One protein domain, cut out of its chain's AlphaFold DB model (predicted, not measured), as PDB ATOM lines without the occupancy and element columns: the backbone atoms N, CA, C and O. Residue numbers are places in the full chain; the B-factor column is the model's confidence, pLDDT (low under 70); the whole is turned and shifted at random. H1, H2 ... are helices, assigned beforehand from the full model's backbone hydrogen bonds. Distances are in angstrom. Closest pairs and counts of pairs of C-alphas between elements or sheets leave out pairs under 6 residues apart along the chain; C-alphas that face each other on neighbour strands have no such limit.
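AT A GLANCE: This is residues 67 to 216 of the 507 residues of an uncharacterized protein of Paxillus rubicundulus Ve08.2h10 (UniProt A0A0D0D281). Two helical lobes stand end to end along the longest axis: H1, H2 and H5 with H3 and H4 at the far end make one, and the hairpin of H6 and H7 with H8 and H9 beyond it makes the other. They join through the link from H5 to H6 and where the end of H7 meets H1; the unnamed stretch 67 to 82 loops beside H1. The printed part has 150 residues with nine named helices, H1 to H9, and no named strand: all helix. It is elongated, 51 by 33 by 27 A, and only just loose, close to compact, with a radius of gyration of the C-alphas of 17.9 A.

HOW THE PARTS SIT: Start at H1, residues 83 to 100. H5, residues 136 to 147, only just touches it, with 3 pairs of C-alphas within 8 A, the closest Glu 90 and Val 140 at 7.5 A, at a shallow tilt of 24 degrees, opposite ways. H2, residues 104 to 112, touches H5 at residues 136 to 139 alone; C-alphas 108 and 136 are closest, 5.7 A. H3, residues 118 to 126, is close but not clearly touching H2, and H4, residues 128 to 131, likewise H3. H7, residues 170 to 183, only just touches H1, about perpendicular at 80 degrees, through Met 183 alone, its C-alpha 6.8 A from that of Arg 87. H6, residues 152 to 162, makes a hairpin with H7; C-alphas 160 and 177 are closest, 6.2 A. H8, residues 193 to 201, is near H7; H9, residues 209 to 216, only just touches H8, C-alphas 197 and 209 closest at 6.6 A. Every O i to N i+4 pair is within hydrogen-bond range in H1, H3 and H5 to H9; H2 has 2 of 5, and 2 of 6 for i+3.

IN THESE COORDINATES: Find C-alpha 83 at (-33.092, -35.933, 35.069); H1 runs 25.5 A from there. H7 spans 20.1 A. H9 ends at C-alpha 216, (-56.005, -53.231, 30.698).

THE WHOLE: The C-alphas of Asn 126 and Cys 215 are farthest apart, 53.2 A. The printed part has no cut and no long link. Residues 70 and 200 to 207 are under pLDDT 70.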
ATOM      1  N   GLU A  67     -25.965 -41.606  44.950       83.69
ATOM      2  CA  GLU A  67     -25.701 -42.524  46.058       83.69
ATOM      3  C   GLU A  67     -26.584 -42.144  47.251       83.69
ATOM      4  O   GLU A  67     -26.704 -40.969  47.605       83.69
ATOM      5  N   GLN A  68     -27.231 -43.129  47.874       79.06
ATOM      6  CA  GLN A  68     -28.199 -42.907  48.949       79.06
ATOM      7  C   GLN A  68     -27.897 -43.805  50.150       79.06
ATOM      8  O   GLN A  68     -27.540 -44.971  50.007       79.06
ATOM      9  N   SER A  69     -28.108 -43.267  51.351       72.75
ATOM     10  CA  SER A  69     -28.176 -44.038  52.594       72.75
ATOM     11  C   SER A  69     -29.368 -43.561  53.425       72.75
ATOM     12  O   SER A  69     -29.840 -42.443  53.237       72.75
ATOM     13  N   ALA A  70     -29.837 -44.367  54.377       66.50
ATOM     14  CA  ALA A  70     -30.958 -43.980  55.239       66.50
ATOM     15  C   ALA A  70     -30.608 -42.905  56.294       66.50
ATOM     16  O   ALA A  70     -31.508 -42.359  56.926       66.50
ATOM     17  N   SER A  71     -29.319 -42.610  56.527       75.25
ATOM     18  CA  SER A  71     -28.869 -41.759  57.649       75.25
ATOM     19  C   SER A  71     -28.055 -40.523  57.236       75.25
ATOM     20  O   SER A  71     -27.952 -39.585  58.027       75.25
ATOM     21  N   LYS A  72     -27.510 -40.490  56.014       84.25
ATOM     22  CA  LYS A  72     -26.812 -39.337  55.412       84.25
ATOM     23  C   LYS A  72     -27.637 -38.787  54.237       84.25
ATOM     24  O   LYS A  72     -28.306 -39.597  53.589       84.25
ATOM     25  N   PRO A  73     -27.576 -37.478  53.926       84.56
ATOM     26  CA  PRO A  73     -28.225 -36.937  52.733       84.56
ATOM     27  C   PRO A  73     -27.668 -37.607  51.459       84.56
ATOM     28  O   PRO A  73     -26.506 -38.027  51.462       84.56
ATOM     29  N   PRO A  74     -28.457 -37.737  50.374       91.00
ATOM     30  CA  PRO A  74     -27.975 -38.356  49.146       91.00
ATOM     31  C   PRO A  74     -26.943 -37.485  48.432       91.00
ATOM     32  O   PRO A  74     -27.053 -36.256  48.385       91.00
ATOM     33  N   ILE A  75     -25.980 -38.162  47.824       90.69
ATOM     34  CA  ILE A  75     -24.879 -37.587  47.058       90.69
ATOM     35  C   ILE A  75     -25.167 -37.776  45.572       90.69
ATOM     36  O   ILE A  75     -25.640 -38.835  45.174       90.69
ATOM     37  N   ILE A  76     -24.854 -36.779  44.746       91.19
ATOM     38  CA  ILE A  76     -24.633 -36.978  43.309       91.19
ATOM     39  C   ILE A  76     -23.135 -36.843  43.054       91.19
ATOM     40  O   ILE A  76     -22.549 -35.815  43.393       91.19
ATOM     41  N   THR A  77     -22.522 -37.875  42.474       89.62
ATOM     42  CA  THR A  77     -21.104 -37.859  42.082       89.62
ATOM     43  C   THR A  77     -20.854 -36.838  40.969       89.62
ATOM     44  O   THR A  77     -21.750 -36.573  40.171       89.62
ATOM     45  N   ALA A  78     -19.623 -36.333  40.841       86.38
ATOM     46  CA  ALA A  78     -19.220 -35.552  39.667       86.38
ATOM     47  C   ALA A  78     -19.502 -36.307  38.348       86.38
ATOM     48  O   ALA A  78     -19.420 -37.542  38.312       86.38
ATOM     49  N   GLY A  79     -19.831 -35.578  37.276       87.25
ATOM     50  CA  GLY A  79     -20.221 -36.164  35.987       87.25
ATOM     51  C   GLY A  79     -21.385 -35.455  35.287       87.25
ATOM     52  O   GLY A  79     -21.891 -34.433  35.740       87.25
ATOM     53  N   GLU A  80     -21.832 -36.015  34.161       86.31
ATOM     54  CA  GLU A  80     -22.987 -35.510  33.404       86.31
ATOM     55  C   GLU A  80     -24.286 -35.728  34.199       86.31
ATOM     56  O   GLU A  80     -24.688 -36.872  34.433       86.31
ATOM     57  N   ILE A  81     -24.947 -34.645  34.618       89.50
ATOM     58  CA  ILE A  81     -26.208 -34.718  35.363       89.50
ATOM     59  C   ILE A  81     -27.372 -35.087  34.439       89.50
ATOM     60  O   ILE A  81     -27.598 -34.462  33.406       89.50
ATOM     61  N   THR A  82     -28.155 -36.083  34.857       90.62
ATOM     62  CA  THR A  82     -29.379 -36.522  34.176       90.62
ATOM     63  C   THR A  82     -30.634 -36.184  34.996       90.62
ATOM     64  O   THR A  82     -30.556 -36.085  36.227       90.62
ATOM     65  N   PRO A  83     -31.819 -36.076  34.356       89.69
ATOM     66  CA  PRO A  83     -33.092 -35.933  35.069       89.69
ATOM     67  C   PRO A  83     -33.345 -37.073  36.068       89.69
ATOM     68  O   PRO A  83     -33.793 -36.820  37.188       89.69
ATOM     69  N   ASP A  84     -32.984 -38.311  35.701       88.50
ATOM     70  CA  ASP A  84     -33.077 -39.485  36.574       88.50
ATOM     71  C   ASP A  84     -32.246 -39.306  37.855       88.50
ATOM     72  O   ASP A  84     -32.766 -39.487  38.956       88.50
ATOM     73  N   ALA A  85     -30.980 -38.882  37.734       90.62
ATOM     74  CA  ALA A  85     -30.092 -38.681  38.880       90.62
ATOM     75  C   ALA A  85     -30.607 -37.582  39.822       90.62
ATOM     76  O   ALA A  85     -30.630 -37.781  41.041       90.62
ATOM     77  N   LEU A  86     -31.078 -36.452  39.271       90.56
ATOM     78  CA  LEU A  86     -31.683 -35.378  40.064       90.56
ATOM     79  C   LEU A  86     -32.945 -35.847  40.792       90.56
ATOM     80  O   LEU A  86     -33.076 -35.565  41.981       90.56
ATOM     81  N   ARG A  87     -33.840 -36.596  40.135       88.81
ATOM     82  CA  ARG A  87     -35.054 -37.133  40.775       88.81
ATOM     83  C   ARG A  87     -34.728 -38.156  41.862       88.81
ATOM     84  O   ARG A  87     -35.349 -38.112  42.924       88.81
ATOM     85  N   THR A  88     -33.755 -39.046  41.649       89.69
ATOM     86  CA  THR A  88     -33.310 -39.988  42.690       89.69
ATOM     87  C   THR A  88     -32.781 -39.238  43.914       89.69
ATOM     88  O   THR A  88     -33.195 -39.542  45.036       89.69
ATOM     89  N   ARG A  89     -31.955 -38.197  43.718       91.56
ATOM     90  CA  ARG A  89     -31.494 -37.336  44.819       91.56
ATOM     91  C   ARG A  89     -32.646 -36.588  45.480       91.56
ATOM     92  O   ARG A  89     -32.714 -36.586  46.699       91.56
ATOM     93  N   GLU A  90     -33.554 -35.983  44.720       91.88
ATOM     94  CA  GLU A  90     -34.690 -35.218  45.250       91.88
ATOM     95  C   GLU A  90     -35.568 -36.072  46.177       91.88
ATOM     96  O   GLU A  90     -35.858 -35.670  47.307       91.88
ATOM     97  N   MET A  91     -35.934 -37.280  45.734       90.12
ATOM     98  CA  MET A  91     -36.698 -38.234  46.539       90.12
ATOM     99  C   MET A  91     -35.912 -38.680  47.780       90.12
ATOM    100  O   MET A  91     -36.477 -38.766  48.872       90.12
ATOM    101  N   GLY A  92     -34.602 -38.904  47.645       91.69
ATOM    102  CA  GLY A  92     -33.733 -39.238  48.769       91.69
ATOM    103  C   GLY A  92     -33.556 -38.097  49.779       91.69
ATOM    104  O   GLY A  92     -33.520 -38.363  50.977       91.69
ATOM    105  N   CYS A  93     -33.498 -36.837  49.333       92.81
ATOM    106  CA  CYS A  93     -33.460 -35.650  50.188       92.81
ATOM    107  C   CYS A  93     -34.777 -35.521  50.958       92.81
ATOM    108  O   CYS A  93     -34.759 -35.444  52.183       92.81
ATOM    109  N   LYS A  94     -35.920 -35.619  50.265       91.62
ATOM    110  CA  LYS A  94     -37.255 -35.609  50.886       91.62
ATOM    111  C   LYS A  94     -37.425 -36.742  51.909       91.62
ATOM    112  O   LYS A  94     -38.021 -36.521  52.961       91.62
ATOM    113  N   GLN A  95     -36.845 -37.921  51.669       91.62
ATOM    114  CA  GLN A  95     -36.817 -39.006  52.656       91.62
ATOM    115  C   GLN A  95     -35.860 -38.724  53.830       91.62
ATOM    116  O   GLN A  95     -36.212 -38.991  54.977       91.62
ATOM    117  N   TYR A  96     -34.677 -38.158  53.577       92.00
ATOM    118  CA  TYR A  96     -33.714 -37.768  54.612       92.00
ATOM    119  C   TYR A  96     -34.290 -36.699  55.558       92.00
ATOM    120  O   TYR A  96     -34.224 -36.879  56.773       92.00
ATOM    121  N   PHE A  97     -34.928 -35.650  55.025       93.62
ATOM    122  CA  PHE A  97     -35.574 -34.602  55.824       93.62
ATOM    123  C   PHE A  97     -36.666 -35.165  56.742       93.62
ATOM    124  O   PHE A  97     -36.742 -34.773  57.903       93.62
ATOM    125  N   ARG A  98     -37.448 -36.144  56.260       91.25
ATOM    126  CA  ARG A  98     -38.465 -36.859  57.053       91.25
ATOM    127  C   ARG A  98     -37.865 -37.750  58.142       91.25
ATOM    128  O   ARG A  98     -38.382 -37.766  59.250       91.25
ATOM    129  N   ILE A  99     -36.785 -38.481  57.852       89.56
ATOM    130  CA  ILE A  99     -36.120 -39.370  58.828       89.56
ATOM    131  C   ILE A  99     -35.389 -38.577  59.923       89.56
ATOM    132  O   ILE A  99     -35.264 -39.053  61.050       89.56
ATOM    133  N   LYS A 100     -34.856 -37.397  59.591       90.00
ATOM    134  CA  LYS A 100     -34.064 -36.559  60.506       90.00
ATOM    135  C   LYS A 100     -34.835 -35.380  61.106       90.00
ATOM    136  O   LYS A 100     -34.246 -34.648  61.891       90.00
ATOM    137  N   THR A 101     -36.104 -35.202  60.737       90.94
ATOM    138  CA  THR A 101     -36.962 -34.072  61.139       90.94
ATOM    139  C   THR A 101     -36.259 -32.724  60.936       90.94
ATOM    140  O   THR A 101     -36.140 -31.915  61.853       90.94
ATOM    141  N   VAL A 102     -35.710 -32.515  59.734       90.75
ATOM    142  CA  VAL A 102     -34.956 -31.293  59.408       90.75
ATOM    143  C   VAL A 102     -35.926 -30.137  59.185       90.75
ATOM    144  O   VAL A 102     -36.860 -30.259  58.393       90.75
ATOM    145  N   ASP A 103     -35.670 -29.023  59.864       93.50
ATOM    146  CA  ASP A 103     -36.359 -27.744  59.686       93.50
ATOM    147  C   ASP A 103     -36.237 -27.235  58.236       93.50
ATOM    148  O   ASP A 103     -35.172 -27.352  57.624       93.50
ATOM    149  N   GLU A 104     -37.317 -26.681  57.682       91.00
ATOM    150  CA  GLU A 104     -37.412 -26.288  56.268       91.00
ATOM    151  C   GLU A 104     -36.349 -25.255  55.859       91.00
ATOM    152  O   GLU A 104     -35.752 -25.390  54.789       91.00
ATOM    153  N   ALA A 105     -35.990 -24.318  56.747       91.81
ATOM    154  CA  ALA A 105     -34.927 -23.338  56.499       91.81
ATOM    155  C   ALA A 105     -33.522 -23.972  56.402       91.81
ATOM    156  O   ALA A 105     -32.576 -23.342  55.934       91.81
ATOM    157  N   ASN A 106     -33.370 -25.232  56.826       92.94
ATOM    158  CA  ASN A 106     -32.118 -25.987  56.770       92.94
ATOM    159  C   ASN A 106     -32.093 -27.035  55.641       92.94
ATOM    160  O   ASN A 106     -31.068 -27.698  55.454       92.94
ATOM    161  N   HIS A 107     -33.171 -27.186  54.853       94.38
ATOM    162  CA  HIS A 107     -33.236 -28.198  53.786       94.38
ATOM    163  C   HIS A 107     -32.162 -27.982  52.719       94.38
ATOM    164  O   HIS A 107     -31.390 -28.903  52.450       94.38
ATOM    165  N   VAL A 108     -32.077 -26.783  52.129       94.81
ATOM    166  CA  VAL A 108     -31.086 -26.476  51.081       94.81
ATOM    167  C   VAL A 108     -29.644 -26.499  51.621       94.81
ATOM    168  O   VAL A 108     -28.851 -27.269  51.056       94.81
ATOM    169  N   PRO A 109     -29.295 -25.809  52.736       93.81
ATOM    170  CA  PRO A 109     -27.937 -25.832  53.295       93.81
ATOM    171  C   PRO A 109     -27.374 -27.239  53.534       93.81
ATOM    172  O   PRO A 109     -26.210 -27.504  53.237       93.81
ATOM    173  N   PHE A 110     -28.195 -28.168  54.042       91.38
ATOM    174  CA  PHE A 110     -27.740 -29.519  54.393       91.38
ATOM    175  C   PHE A 110     -27.523 -30.436  53.180       91.38
ATOM    176  O   PHE A 110     -26.833 -31.452  53.304       91.38
ATOM    177  N   VAL A 111     -28.102 -30.126  52.012       93.12
ATOM    178  CA  VAL A 111     -28.042 -31.019  50.837       93.12
ATOM    179  C   VAL A 111     -27.313 -30.441  49.634       93.12
ATOM    180  O   VAL A 111     -26.826 -31.236  48.826       93.12
ATOM    181  N   ALA A 112     -27.214 -29.116  49.488       91.62
ATOM    182  CA  ALA A 112     -26.610 -28.472  48.319       91.62
ATOM    183  C   ALA A 112     -25.175 -28.960  48.054       91.62
ATOM    184  O   ALA A 112     -24.885 -29.424  46.953       91.62
ATOM    185  N   TRP A 113     -24.329 -29.002  49.090       88.12
ATOM    186  CA  TRP A 113     -22.926 -29.438  48.996       88.12
ATOM    187  C   TRP A 113     -22.730 -30.893  48.527       88.12
ATOM    188  O   TRP A 113     -21.663 -31.259  48.039       88.12
ATOM    189  N   ASN A 114     -23.764 -31.735  48.638       91.50
ATOM    190  CA  ASN A 114     -23.723 -33.136  48.203       91.50
ATOM    191  C   ASN A 114     -23.925 -33.307  46.681       91.50
ATOM    192  O   ASN A 114     -23.969 -34.435  46.190       91.50
ATOM    193  N   LEU A 115     -24.047 -32.210  45.927       91.44
ATOM    194  CA  LEU A 115     -23.779 -32.176  44.489       91.44
ATOM    195  C   LEU A 115     -22.252 -32.069  44.315       91.44
ATOM    196  O   LEU A 115     -21.697 -30.988  44.467       91.44
ATOM    197  N   GLN A 116     -21.561 -33.189  44.077       89.62
ATOM    198  CA  GLN A 116     -20.091 -33.270  44.155       89.62
ATOM    199  C   GLN A 116     -19.342 -32.898  42.865       89.62
ATOM    200  O   GLN A 116     -18.124 -33.069  42.807       89.62
ATOM    201  N   ASP A 117     -20.021 -32.418  41.820       91.12
ATOM    202  CA  ASP A 117     -19.298 -31.826  40.692       91.12
ATOM    203  C   ASP A 117     -18.736 -30.454  41.114       91.12
ATOM    204  O   ASP A 117     -19.521 -29.607  41.555       91.12
ATOM    205  N   PRO A 118     -17.416 -30.203  40.995       90.88
ATOM    206  CA  PRO A 118     -16.812 -28.961  41.473       90.88
ATOM    207  C   PRO A 118     -17.459 -27.704  40.888       90.88
ATOM    208  O   PRO A 118     -17.664 -26.738  41.613       90.88
ATOM    209  N   CYS A 119     -17.897 -27.739  39.624       91.69
ATOM    210  CA  CYS A 119     -18.524 -26.580  38.981       91.69
ATOM    211  C   CYS A 119     -19.859 -26.197  39.651       91.69
ATOM    212  O   CYS A 119     -20.264 -25.035  39.622       91.69
ATOM    213  N   ILE A 120     -20.544 -27.173  40.257       92.62
ATOM    214  CA  ILE A 120     -21.800 -26.977  40.992       92.62
ATOM    215  C   ILE A 120     -21.513 -26.484  42.410       92.62
ATOM    216  O   ILE A 120     -22.249 -25.641  42.918       92.62
ATOM    217  N   GLN A 121     -20.439 -26.971  43.038       92.50
ATOM    218  CA  GLN A 121     -19.991 -26.483  44.345       92.50
ATOM    219  C   GLN A 121     -19.505 -25.029  44.258       92.50
ATOM    220  O   GLN A 121     -19.867 -24.227  45.118       92.50
ATOM    221  N   ASP A 122     -18.791 -24.660  43.192       94.38
ATOM    222  CA  ASP A 122     -18.390 -23.280  42.899       94.38
ATOM    223  C   ASP A 122     -19.614 -22.383  42.644       94.38
ATOM    224  O   ASP A 122     -19.751 -21.329  43.264       94.38
ATOM    225  N   TRP A 123     -20.549 -22.814  41.785       94.56
ATOM    226  CA  TRP A 123     -21.814 -22.104  41.541       94.56
ATOM    227  C   TRP A 123     -22.602 -21.871  42.837       94.56
ATOM    228  O   TRP A 123     -22.967 -20.735  43.137       94.56
ATOM    229  N   TYR A 124     -22.803 -22.922  43.637       94.94
ATOM    230  CA  TYR A 124     -23.492 -22.815  44.919       94.94
ATOM    231  C   TYR A 124     -22.749 -21.896  45.897       94.94
ATOM    232  O   TYR A 124     -23.398 -21.119  46.584       94.94
ATOM    233  N   SER A 125     -21.413 -21.940  45.945       94.81
ATOM    234  CA  SER A 125     -20.611 -21.091  46.843       94.81
ATOM    235  C   SER A 125     -20.731 -19.606  46.503       94.81
ATOM    236  O   SER A 125     -20.833 -18.781  47.408       94.81
ATOM    237  N   ASN A 126     -20.761 -19.265  45.211       95.94
ATOM    238  CA  ASN A 126     -20.906 -17.886  44.739       95.94
ATOM    239  C   ASN A 126     -22.296 -17.295  45.039       95.94
ATOM    240  O   ASN A 126     -22.407 -16.108  45.330       95.94
ATOM    241  N   ASP A 127     -23.346 -18.120  44.989       94.56
ATOM    242  CA  ASP A 127     -24.749 -17.712  45.159       94.56
ATOM    243  C   ASP A 127     -25.357 -18.157  46.516       94.56
ATOM    244  O   ASP A 127     -26.573 -18.098  46.719       94.56
ATOM    245  N   ALA A 128     -24.534 -18.615  47.469       94.25
ATOM    246  CA  ALA A 128     -24.982 -19.358  48.656       94.25
ATOM    247  C   ALA A 128     -26.017 -18.609  49.513       94.25
ATOM    248  O   ALA A 128     -26.974 -19.211  50.001       94.25
ATOM    249  N   GLU A 129     -25.858 -17.295  49.693       94.38
ATOM    250  CA  GLU A 129     -26.785 -16.473  50.486       94.38
ATOM    251  C   GLU A 129     -28.159 -16.301  49.811       94.38
ATOM    252  O   GLU A 129     -29.150 -16.002  50.476       94.38
ATOM    253  N   ARG A 130     -28.233 -16.488  48.488       96.38
ATOM    254  CA  ARG A 130     -29.473 -16.463  47.706       96.38
ATOM    255  C   ARG A 130     -30.110 -17.849  47.664       96.38
ATOM    256  O   ARG A 130     -31.285 -17.985  47.985       96.38
ATOM    257  N   LEU A 131     -29.332 -18.876  47.317       95.19
ATOM    258  CA  LEU A 131     -29.822 -20.248  47.147       95.19
ATOM    259  C   LEU A 131     -30.348 -20.854  48.455       95.19
ATOM    260  O   LEU A 131     -31.340 -21.575  48.428       95.19
ATOM    261  N   ASN A 132     -29.750 -20.522  49.603       95.00
ATOM    262  CA  ASN A 132     -30.208 -21.006  50.912       95.00
ATOM    263  C   ASN A 132     -31.471 -20.307  51.451       95.00
ATOM    264  O   ASN A 132     -31.945 -20.679  52.520       95.00
ATOM    265  N   LYS A 133     -32.017 -19.308  50.742       94.62
ATOM    266  CA  LYS A 133     -33.306 -18.665  51.069       94.62
ATOM    267  C   LYS A 133     -34.483 -19.232  50.265       94.62
ATOM    268  O   LYS A 133     -35.614 -18.831  50.514       94.62
ATOM    269  N   LEU A 134     -34.210 -20.110  49.297       94.88
ATOM    270  CA  LEU A 134     -35.214 -20.784  48.473       94.88
ATOM    271  C   LEU A 134     -35.823 -21.978  49.214       94.88
ATOM    272  O   LEU A 134     -35.136 -22.635  50.001       94.88
ATOM    273  N   ASP A 135     -37.066 -22.333  48.883       95.00
ATOM    274  CA  ASP A 135     -37.603 -23.637  49.281       95.00
ATOM    275  C   ASP A 135     -36.881 -24.781  48.527       95.00
ATOM    276  O   ASP A 135     -36.277 -24.594  47.465       95.00
ATOM    277  N   PHE A 136     -36.890 -26.000  49.076       94.44
ATOM    278  CA  PHE A 136     -36.141 -27.120  48.488       94.44
ATOM    279  C   PHE A 136     -36.561 -27.465  47.042       94.44
ATOM    280  O   PHE A 136     -35.735 -27.904  46.239       94.44
ATOM    281  N   ASN A 137     -37.832 -27.270  46.690       92.00
ATOM    282  CA  ASN A 137     -38.368 -27.474  45.348       92.00
ATOM    283  C   ASN A 137     -37.953 -26.337  44.402       92.00
ATOM    284  O   ASN A 137     -37.596 -26.625  43.261       92.00
ATOM    285  N   GLU A 138     -37.939 -25.084  44.868       93.94
ATOM    286  CA  GLU A 138     -37.400 -23.937  44.117       93.94
ATOM    287  C   GLU A 138     -35.911 -24.131  43.804       93.94
ATOM    288  O   GLU A 138     -35.502 -24.035  42.645       93.94
ATOM    289  N   PHE A 139     -35.108 -24.508  44.806       94.88
ATOM    290  CA  PHE A 139     -33.696 -24.843  44.621       94.88
ATOM    291  C   PHE A 139     -33.506 -25.984  43.607       94.88
ATOM    292  O   PHE A 139     -32.650 -25.904  42.728       94.88
ATOM    293  N   VAL A 140     -34.323 -27.043  43.675       92.56
ATOM    294  CA  VAL A 140     -34.275 -28.141  42.694       92.56
ATOM    295  C   VAL A 140     -34.708 -27.681  41.296       92.56
ATOM    296  O   VAL A 140     -34.113 -28.125  40.313       92.56
ATOM    297  N   ALA A 141     -35.685 -26.782  41.175       91.62
ATOM    298  CA  ALA A 141     -36.079 -26.194  39.898       91.62
ATOM    299  C   ALA A 141     -34.954 -25.334  39.296       91.62
ATOM    300  O   ALA A 141     -34.697 -25.426  38.094       91.62
ATOM    301  N   GLU A 142     -34.226 -24.568  40.114       93.88
ATOM    302  CA  GLU A 142     -33.062 -23.807  39.656       93.88
ATOM    303  C   GLU A 142     -31.898 -24.727  39.250       93.88
ATOM    304  O   GLU A 142     -31.346 -24.560  38.163       93.88
ATOM    305  N   VAL A 143     -31.592 -25.772  40.029       92.94
ATOM    306  CA  VAL A 143     -30.589 -26.785  39.648       92.94
ATOM    307  C   VAL A 143     -30.947 -27.444  38.309       92.94
ATOM    308  O   VAL A 143     -30.085 -27.560  37.441       92.94
ATOM    309  N   ARG A 144     -32.217 -27.821  38.089       92.31
ATOM    310  CA  ARG A 144     -32.685 -28.344  36.790       92.31
ATOM    311  C   ARG A 144     -32.521 -27.316  35.660       92.31
ATOM    312  O   ARG A 144     -32.169 -27.702  34.554       92.31
ATOM    313  N   LYS A 145     -32.767 -26.027  35.921       92.06
ATOM    314  CA  LYS A 145     -32.663 -24.931  34.938       92.06
ATOM    315  C   LYS A 145     -31.218 -24.607  34.536       92.06
ATOM    316  O   LYS A 145     -30.997 -24.197  33.402       92.06
ATOM    317  N   VAL A 146     -30.258 -24.750  35.453       93.00
ATOM    318  CA  VAL A 146     -28.836 -24.436  35.212       93.00
ATOM    319  C   VAL A 146     -28.061 -25.641  34.660       93.00
ATOM    320  O   VAL A 146     -27.181 -25.458  33.823       93.00
ATOM    321  N   TRP A 147     -28.386 -26.866  35.096       92.00
ATOM    322  CA  TRP A 147     -27.547 -28.056  34.867       92.00
ATOM    323  C   TRP A 147     -28.140 -29.121  33.929       92.00
ATOM    324  O   TRP A 147     -27.496 -30.146  33.709       92.00
ATOM    325  N   LEU A 148     -29.326 -28.898  33.354       92.69
ATOM    326  CA  LEU A 148     -29.887 -29.725  32.273       92.69
ATOM    327  C   LEU A 148     -29.971 -28.923  30.956       92.69
ATOM    328  O   LEU A 148     -30.113 -27.699  31.004       92.69
ATOM    329  N   PRO A 149     -29.935 -29.581  29.778       92.38
ATOM    330  CA  PRO A 149     -30.219 -28.938  28.489       92.38
ATOM    331  C   PRO A 149     -31.571 -28.212  28.490       92.38
ATOM    332  O   PRO A 149     -32.525 -28.691  29.094       92.38
ATOM    333  N   SER A 150     -31.692 -27.075  27.801       90.38
ATOM    334  CA  SER A 150     -32.903 -26.227  27.837       90.38
ATOM    335  C   SER A 150     -34.171 -26.884  27.266       90.38
ATOM    336  O   SER A 150     -35.275 -26.383  27.483       90.38
ATOM    337  N   ASP A 151     -34.012 -28.001  26.563       91.44
ATOM    338  CA  ASP A 151     -35.026 -28.846  25.938       91.44
ATOM    339  C   ASP A 151     -35.219 -30.199  26.655       91.44
ATOM    340  O   ASP A 151     -35.953 -31.052  26.156       91.44
ATOM    341  N   TRP A 152     -34.593 -30.426  27.823       92.81
ATOM    342  CA  TRP A 152     -34.620 -31.723  28.522       92.81
ATOM    343  C   TRP A 152     -36.038 -32.257  28.769       92.81
ATOM    344  O   TRP A 152     -36.259 -33.469  28.718       92.81
ATOM    345  N   ASP A 153     -36.996 -31.360  29.029       92.62
ATOM    346  CA  ASP A 153     -38.390 -31.694  29.306       92.62
ATOM    347  C   ASP A 153     -39.119 -32.142  28.030       92.62
ATOM    348  O   ASP A 153     -39.825 -33.151  28.040       92.62
ATOM    349  N   ALA A 154     -38.879 -31.452  26.914       92.50
ATOM    350  CA  ALA A 154     -39.395 -31.810  25.599       92.50
ATOM    351  C   ALA A 154     -38.795 -33.134  25.096       92.50
ATOM    352  O   ALA A 154     -39.540 -34.017  24.671       92.50
ATOM    353  N   THR A 155     -37.478 -33.314  25.224       92.50
ATOM    354  CA  THR A 155     -36.764 -34.538  24.828       92.50
ATOM    355  C   THR A 155     -37.222 -35.748  25.645       92.50
ATOM    356  O   THR A 155     -37.496 -36.814  25.087       92.50
ATOM    357  N   LEU A 156     -37.394 -35.596  26.964       92.38
ATOM    358  CA  LEU A 156     -37.917 -36.661  27.823       92.38
ATOM    359  C   LEU A 156     -39.398 -36.964  27.536       92.38
ATOM    360  O   LEU A 156     -39.777 -38.134  27.493       92.38
ATOM    361  N   ARG A 157     -40.225 -35.945  27.271       92.50
ATOM    362  CA  ARG A 157     -41.626 -36.120  26.853       92.50
ATOM    363  C   ARG A 157     -41.738 -36.838  25.509       92.50
ATOM    364  O   ARG A 157     -42.570 -37.732  25.378       92.50
ATOM    365  N   GLN A 158     -40.904 -36.494  24.527       91.62
ATOM    366  CA  GLN A 158     -40.862 -37.176  23.233       91.62
ATOM    367  C   GLN A 158     -40.427 -38.636  23.398       91.62
ATOM    368  O   GLN A 158     -41.101 -39.527  22.884       91.62
ATOM    369  N   LYS A 159     -39.370 -38.897  24.185       90.94
ATOM    370  CA  LYS A 159     -38.948 -40.261  24.538       90.94
ATOM    371  C   LYS A 159     -40.105 -41.053  25.156       90.94
ATOM    372  O   LYS A 159     -40.390 -42.153  24.692       90.94
ATOM    373  N   MET A 160     -40.795 -40.483  26.143       92.25
ATOM    374  CA  MET A 160     -41.942 -41.104  26.815       92.25
ATOM    375  C   MET A 160     -43.092 -41.416  25.852       92.25
ATOM    376  O   MET A 160     -43.610 -42.526  25.872       92.25
ATOM    377  N   LEU A 161     -43.456 -40.479  24.972       87.94
ATOM    378  CA  LEU A 161     -44.511 -40.683  23.970       87.94
ATOM    379  C   LEU A 161     -44.111 -41.676  22.862       87.94
ATOM    380  O   LEU A 161     -44.985 -42.262  22.234       87.94
ATOM    381  N   SER A 162     -42.811 -41.896  22.638       87.25
ATOM    382  CA  SER A 162     -42.289 -42.938  21.738       87.25
ATOM    383  C   SER A 162     -42.098 -44.310  22.404       87.25
ATOM    384  O   SER A 162     -41.785 -45.289  21.727       87.25
ATOM    385  N   ASN A 163     -42.256 -44.408  23.728       86.31
ATOM    386  CA  ASN A 163     -42.004 -45.633  24.480       86.31
ATOM    387  C   ASN A 163     -43.178 -46.607  24.323       86.31
ATOM    388  O   ASN A 163     -44.207 -46.436  24.969       86.31
ATOM    389  N   MET A 164     -43.028 -47.651  23.507       84.06
ATOM    390  CA  MET A 164     -44.051 -48.690  23.319       84.06
ATOM    391  C   MET A 164     -43.869 -49.867  24.291       84.06
ATOM    392  O   MET A 164     -42.744 -50.194  24.681       84.06
ATOM    393  N   GLN A 165     -44.958 -50.564  24.638       84.44
ATOM    394  CA  GLN A 165     -44.927 -51.753  25.507       84.44
ATOM    395  C   GLN A 165     -43.937 -52.818  24.992       84.44
ATOM    396  O   GLN A 165     -43.049 -53.267  25.727       84.44
ATOM    397  N   GLY A 166     -44.046 -53.173  23.707       83.88
ATOM    398  CA  GLY A 166     -43.200 -54.178  23.063       83.88
ATOM    399  C   GLY A 166     -43.446 -55.579  23.630       83.88
ATOM    400  O   GLY A 166     -44.573 -56.063  23.624       83.88
ATOM    401  N   LEU A 167     -42.385 -56.226  24.121       78.50
ATOM    402  CA  LEU A 167     -42.436 -57.568  24.727       78.50
ATOM    403  C   LEU A 167     -42.629 -57.553  26.258       78.50
ATOM    404  O   LEU A 167     -42.537 -58.598  26.896       78.50
ATOM    405  N   ARG A 168     -42.836 -56.377  26.866       83.94
ATOM    406  CA  ARG A 168     -43.009 -56.213  28.321       83.94
ATOM    407  C   ARG A 168     -44.465 -56.429  28.732       83.94
ATOM    408  O   ARG A 168     -45.357 -56.361  27.884       83.94
ATOM    409  N   THR A 169     -44.717 -56.639  30.025       86.81
ATOM    410  CA  THR A 169     -46.096 -56.570  30.531       86.81
ATOM    411  C   THR A 169     -46.615 -55.138  30.416       86.81
ATOM    412  O   THR A 169     -45.843 -54.172  30.492       86.81
ATOM    413  N   PHE A 170     -47.930 -54.982  30.275       87.31
ATOM    414  CA  PHE A 170     -48.573 -53.673  30.355       87.31
ATOM    415  C   PHE A 170     -48.265 -52.973  31.689       87.31
ATOM    416  O   PHE A 170     -48.084 -51.755  31.719       87.31
ATOM    417  N   HIS A 171     -48.144 -53.723  32.793       85.69
ATOM    418  CA  HIS A 171     -47.850 -53.160  34.112       85.69
ATOM    419  C   HIS A 171     -46.442 -52.548  34.202       85.69
ATOM    420  O   HIS A 171     -46.311 -51.398  34.611       85.69
ATOM    421  N   ASP A 172     -45.402 -53.268  33.768       88.38
ATOM    422  CA  ASP A 172     -44.024 -52.751  33.776       88.38
ATOM    423  C   ASP A 172     -43.893 -51.496  32.902       88.38
ATOM    424  O   ASP A 172     -43.223 -50.527  33.263       88.38
ATOM    425  N   TRP A 173     -44.556 -51.508  31.742       91.12
ATOM    426  CA  TRP A 173     -44.536 -50.402  30.791       91.12
ATOM    427  C   TRP A 173     -45.309 -49.171  31.287       91.12
ATOM    428  O   TRP A 173     -44.770 -48.064  31.258       91.12
ATOM    429  N   SER A 174     -46.535 -49.344  31.788       88.31
ATOM    430  CA  SER A 174     -47.342 -48.244  32.343       88.31
ATOM    431  C   SER A 174     -46.672 -47.597  33.556       88.31
ATOM    432  O   SER A 174     -46.646 -46.370  33.652       88.31
ATOM    433  N   VAL A 175     -46.033 -48.385  34.429       89.06
ATOM    434  CA  VAL A 175     -45.227 -47.864  35.544       89.06
ATOM    435  C   VAL A 175     -43.988 -47.111  35.042       89.06
ATOM    436  O   VAL A 175     -43.638 -46.076  35.615       89.06
ATOM    437  N   GLU A 176     -43.337 -47.551  33.957       90.00
ATOM    438  CA  GLU A 176     -42.260 -46.771  33.333       90.00
ATOM    439  C   GLU A 176     -42.779 -45.427  32.794       90.00
ATOM    440  O   GLU A 176     -42.170 -44.391  33.060       90.00
ATOM    441  N   VAL A 177     -43.916 -45.419  32.090       90.38
ATOM    442  CA  VAL A 177     -44.530 -44.205  31.523       90.38
ATOM    443  C   VAL A 177     -44.985 -43.233  32.621       90.38
ATOM    444  O   VAL A 177     -44.640 -42.054  32.559       90.38
ATOM    445  N   GLU A 178     -45.658 -43.702  33.678       88.62
ATOM    446  CA  GLU A 178     -45.981 -42.877  34.855       88.62
ATOM    447  C   GLU A 178     -44.718 -42.312  35.518       88.62
ATOM    448  O   GLU A 178     -44.675 -41.141  35.903       88.62
ATOM    449  N   SER A 179     -43.658 -43.119  35.625       89.69
ATOM    450  CA  SER A 179     -42.387 -42.694  36.208       89.69
ATOM    451  C   SER A 179     -41.674 -41.643  35.350       89.69
ATOM    452  O   SER A 179     -41.109 -40.692  35.898       89.69
ATOM    453  N   GLN A 180     -41.724 -41.765  34.022       90.75
ATOM    454  CA  GLN A 180     -41.185 -40.768  33.096       90.75
ATOM    455  C   GLN A 180     -42.007 -39.470  33.134       90.75
ATOM    456  O   GLN A 180     -41.420 -38.393  33.241       90.75
ATOM    457  N   ASN A 181     -43.342 -39.547  33.188       91.75
ATOM    458  CA  ASN A 181     -44.196 -38.368  33.353       91.75
ATOM    459  C   ASN A 181     -43.929 -37.665  34.697       91.75
ATOM    460  O   ASN A 181     -43.804 -36.445  34.761       91.75
ATOM    461  N   ALA A 182     -43.726 -38.425  35.779       88.88
ATOM    462  CA  ALA A 182     -43.425 -37.877  37.100       88.88
ATOM    463  C   ALA A 182     -42.102 -37.083  37.174       88.88
ATOM    464  O   ALA A 182     -41.968 -36.236  38.059       88.88
ATOM    465  N   MET A 183     -41.142 -37.295  36.260       87.69
ATOM    466  CA  MET A 183     -39.960 -36.423  36.126       87.69
ATOM    467  C   MET A 183     -40.301 -35.038  35.573       87.69
ATOM    468  O   MET A 183     -39.687 -34.052  35.973       87.69
ATOM    469  N   LEU A 184     -41.301 -34.952  34.695       90.19
ATOM    470  CA  LEU A 184     -41.717 -33.713  34.040       90.19
ATOM    471  C   LEU A 184     -42.490 -32.774  34.984       90.19
ATOM    472  O   LEU A 184     -42.784 -31.642  34.605       90.19
ATOM    473  N   ARG A 185     -42.812 -33.198  36.217       85.19
ATOM    474  CA  ARG A 185     -43.502 -32.371  37.223       85.19
ATOM    475  C   ARG A 185     -42.777 -31.040  37.442       85.19
ATOM    476  O   ARG A 185     -41.561 -31.013  37.635       85.19
ATOM    477  N   GLY A 186     -43.551 -29.953  37.411       81.44
ATOM    478  CA  GLY A 186     -43.051 -28.574  37.424       81.44
ATOM    479  C   GLY A 186     -42.704 -28.000  36.041       81.44
ATOM    480  O   GLY A 186     -42.298 -26.847  35.962       81.44
ATOM    481  N   THR A 187     -42.867 -28.761  34.952       87.50
ATOM    482  CA  THR A 187     -42.635 -28.286  33.574       87.50
ATOM    483  C   THR A 187     -43.927 -28.234  32.758       87.50
ATOM    484  O   THR A 187     -44.881 -28.966  33.022       87.50
ATOM    485  N   LYS A 188     -43.907 -27.434  31.685       88.38
ATOM    486  CA  LYS A 188     -44.927 -27.390  30.615       88.38
ATOM    487  C   LYS A 188     -45.131 -28.728  29.880       88.38
ATOM    488  O   LYS A 188     -46.076 -28.858  29.110       88.38
ATOM    489  N   SER A 189     -44.215 -29.684  30.057       90.38
ATOM    490  CA  SER A 189     -44.196 -30.963  29.343       90.38
ATOM    491  C   SER A 189     -44.890 -32.101  30.099       90.38
ATOM    492  O   SER A 189     -45.146 -33.147  29.498       90.38
ATOM    493  N   HIS A 190     -45.221 -31.903  31.381       91.31
ATOM    494  CA  HIS A 190     -46.003 -32.844  32.186       91.31
ATOM    495  C   HIS A 190     -47.402 -33.057  31.593       91.31
ATOM    496  O   HIS A 190     -48.066 -32.100  31.200       91.31
ATOM    497  N   LEU A 191     -47.867 -34.304  31.573       88.50
ATOM    498  CA  LEU A 191     -49.242 -34.657  31.211       88.50
ATOM    499  C   LEU A 191     -50.060 -34.885  32.487       88.50
ATOM    500  O   LEU A 191     -49.561 -35.495  33.433       88.50
ATOM    501  N   ASP A 192     -51.308 -34.421  32.535       86.94
ATOM    502  CA  ASP A 192     -52.242 -34.856  33.580       86.94
ATOM    503  C   ASP A 192     -52.693 -36.309  33.339       86.94
ATOM    504  O   ASP A 192     -52.453 -36.880  32.271       86.94
ATOM    505  N   GLU A 193     -53.315 -36.939  34.340       79.62
ATOM    506  CA  GLU A 193     -53.710 -38.355  34.250       79.62
ATOM    507  C   GLU A 193     -54.718 -38.591  33.107       79.62
ATOM    508  O   GLU A 193     -54.618 -39.593  32.404       79.62
ATOM    509  N   ASN A 194     -55.589 -37.615  32.816       74.62
ATOM    510  CA  ASN A 194     -56.538 -37.665  31.698       74.62
ATOM    511  C   ASN A 194     -55.845 -37.630  30.324       74.62
ATOM    512  O   ASN A 194     -56.156 -38.443  29.453       74.62
ATOM    513  N   THR A 195     -54.884 -36.722  30.112       81.62
ATOM    514  CA  THR A 195     -54.115 -36.665  28.857       81.62
ATOM    515  C   THR A 195     -53.218 -37.892  28.708       81.62
ATOM    516  O   THR A 195     -53.028 -38.371  27.590       81.62
ATOM    517  N   LEU A 196     -52.679 -38.422  29.812       81.00
ATOM    518  CA  LEU A 196     -51.901 -39.660  29.806       81.00
ATOM    519  C   LEU A 196     -52.778 -40.858  29.404       81.00
ATOM    520  O   LEU A 196     -52.403 -41.598  28.498       81.00
ATOM    521  N   MET A 197     -53.971 -40.993  29.993       74.19
ATOM    522  CA  MET A 197     -54.957 -42.023  29.648       74.19
ATOM    523  C   MET A 197     -55.375 -41.946  28.177       74.19
ATOM    524  O   MET A 197     -55.271 -42.938  27.461       74.19
ATOM    525  N   TYR A 198     -55.763 -40.760  27.695       72.94
ATOM    526  CA  TYR A 198     -56.137 -40.548  26.293       72.94
ATOM    527  C   TYR A 198     -54.996 -40.908  25.327       72.94
ATOM    528  O   TYR A 198     -55.222 -41.521  24.285       72.94
ATOM    529  N   ARG A 199     -53.742 -40.591  25.681       72.25
ATOM    530  CA  ARG A 199     -52.567 -40.912  24.853       72.25
ATOM    531  C   ARG A 199     -52.116 -42.369  24.910       72.25
ATOM    532  O   ARG A 199     -51.458 -42.793  23.966       72.25
ATOM    533  N   VAL A 200     -52.456 -43.118  25.957       67.50
ATOM    534  CA  VAL A 200     -52.183 -44.562  26.041       67.50
ATOM    535  C   VAL A 200     -53.311 -45.393  25.423       67.50
ATOM    536  O   VAL A 200     -53.029 -46.355  24.718       67.50
ATOM    537  N   SER A 201     -54.570 -45.033  25.678       62.84
ATOM    538  CA  SER A 201     -55.748 -45.835  25.312       62.84
ATOM    539  C   SER A 201     -56.330 -45.496  23.932       62.84
ATOM    540  O   SER A 201     -57.125 -46.263  23.399       62.84
ATOM    541  N   GLY A 202     -55.984 -44.341  23.350       55.75
ATOM    542  CA  GLY A 202     -56.595 -43.819  22.117       55.75
ATOM    543  C   GLY A 202     -57.981 -43.225  22.373       55.75
ATOM    544  O   GLY A 202     -58.184 -42.034  22.166       55.75
ATOM    545  N   HIS A 203     -58.882 -44.034  22.932       53.38
ATOM    546  CA  HIS A 203     -60.090 -43.603  23.633       53.38
ATOM    547  C   HIS A 203     -60.167 -44.328  24.981       53.38
ATOM    548  O   HIS A 203     -59.814 -45.502  25.098       53.38
ATOM    549  N   GLY A 204     -60.591 -43.613  26.017       48.91
ATOM    550  CA  GLY A 204     -60.810 -44.149  27.356       48.91
ATOM    551  C   GLY A 204     -61.913 -43.340  28.019       48.91
ATOM    552  O   GLY A 204     -61.869 -42.106  27.980       48.91
ATOM    553  N   ASP A 205     -62.914 -44.021  28.572       53.53
ATOM    554  CA  ASP A 205     -63.997 -43.351  29.288       53.53
ATOM    555  C   ASP A 205     -63.463 -42.681  30.566       53.53
ATOM    556  O   ASP A 205     -62.422 -43.062  31.101       53.53
ATOM    557  N   LYS A 206     -64.149 -41.646  31.050       52.12
ATOM    558  CA  LYS A 206     -63.639 -40.722  32.083       52.12
ATOM    559  C   LYS A 206     -63.605 -41.317  33.500       52.12
ATOM    560  O   LYS A 206     -63.135 -40.657  34.427       52.12
ATOM    561  N   ASP A 207     -64.090 -42.543  33.664       57.84
ATOM    562  CA  ASP A 207     -64.317 -43.199  34.949       57.84
ATOM    563  C   ASP A 207     -63.072 -43.932  35.483       57.84
ATOM    564  O   ASP A 207     -62.899 -45.140  35.312       57.84
ATOM    565  N   ASP A 208     -62.263 -43.172  36.228       73.25
ATOM    566  CA  ASP A 208     -61.112 -43.609  37.034       73.25
ATOM    567  C   ASP A 208     -59.965 -44.283  36.250       73.25
ATOM    568  O   ASP A 208     -59.935 -45.488  35.993       73.25
ATOM    569  N   PHE A 209     -58.921 -43.489  35.995       72.62
ATOM    570  CA  PHE A 209     -57.640 -43.919  35.426       72.62
ATOM    571  C   PHE A 209     -57.025 -45.145  36.129       72.62
ATOM    572  O   PHE A 209     -56.418 -45.989  35.470       72.62
ATOM    573  N   ARG A 210     -57.187 -45.298  37.453       80.00
ATOM    574  CA  ARG A 210     -56.634 -46.434  38.212       80.00
ATOM    575  C   ARG A 210     -57.447 -47.711  38.006       80.00
ATOM    576  O   ARG A 210     -56.853 -48.782  37.867       80.00
ATOM    577  N   LYS A 211     -58.773 -47.600  37.909       79.19
ATOM    578  CA  LYS A 211     -59.676 -48.690  37.509       79.19
ATOM    579  C   LYS A 211     -59.389 -49.141  36.073       79.19
ATOM    580  O   LYS A 211     -59.180 -50.332  35.851       79.19
ATOM    581  N   TRP A 212     -59.292 -48.203  35.126       79.19
ATOM    582  CA  TRP A 212     -58.956 -48.491  33.726       79.19
ATOM    583  C   TRP A 212     -57.581 -49.178  33.583       79.19
ATOM    584  O   TRP A 212     -57.494 -50.225  32.939       79.19
ATOM    585  N   LEU A 213     -56.533 -48.688  34.266       79.56
ATOM    586  CA  LEU A 213     -55.216 -49.349  34.314       79.56
ATOM    587  C   LEU A 213     -55.310 -50.802  34.810       79.56
ATOM    588  O   LEU A 213     -54.619 -51.680  34.289       79.56
ATOM    589  N   GLY A 214     -56.162 -51.061  35.807       79.88
ATOM    590  CA  GLY A 214     -56.437 -52.406  36.312       79.88
ATOM    591  C   GLY A 214     -57.074 -53.316  35.259       79.88
ATOM    592  O   GLY A 214     -56.631 -54.451  35.088       79.88
ATOM    593  N   CYS A 215     -58.060 -52.815  34.511       79.94
ATOM    594  CA  CYS A 215     -58.714 -53.561  33.434       79.94
ATOM    595  C   CYS A 215     -57.744 -53.918  32.295       79.94
ATOM    596  O   CYS A 215     -57.664 -55.085  31.916       79.94
ATOM    597  N   ILE A 216     -56.962 -52.956  31.787       81.31
ATOM    598  CA  ILE A 216     -56.005 -53.231  30.698       81.31
ATOM    599  C   ILE A 216     -54.886 -54.173  31.159       81.31
ATOM    600  O   ILE A 216     -54.460 -55.042  30.397       81.31
TER     601      ILE A 216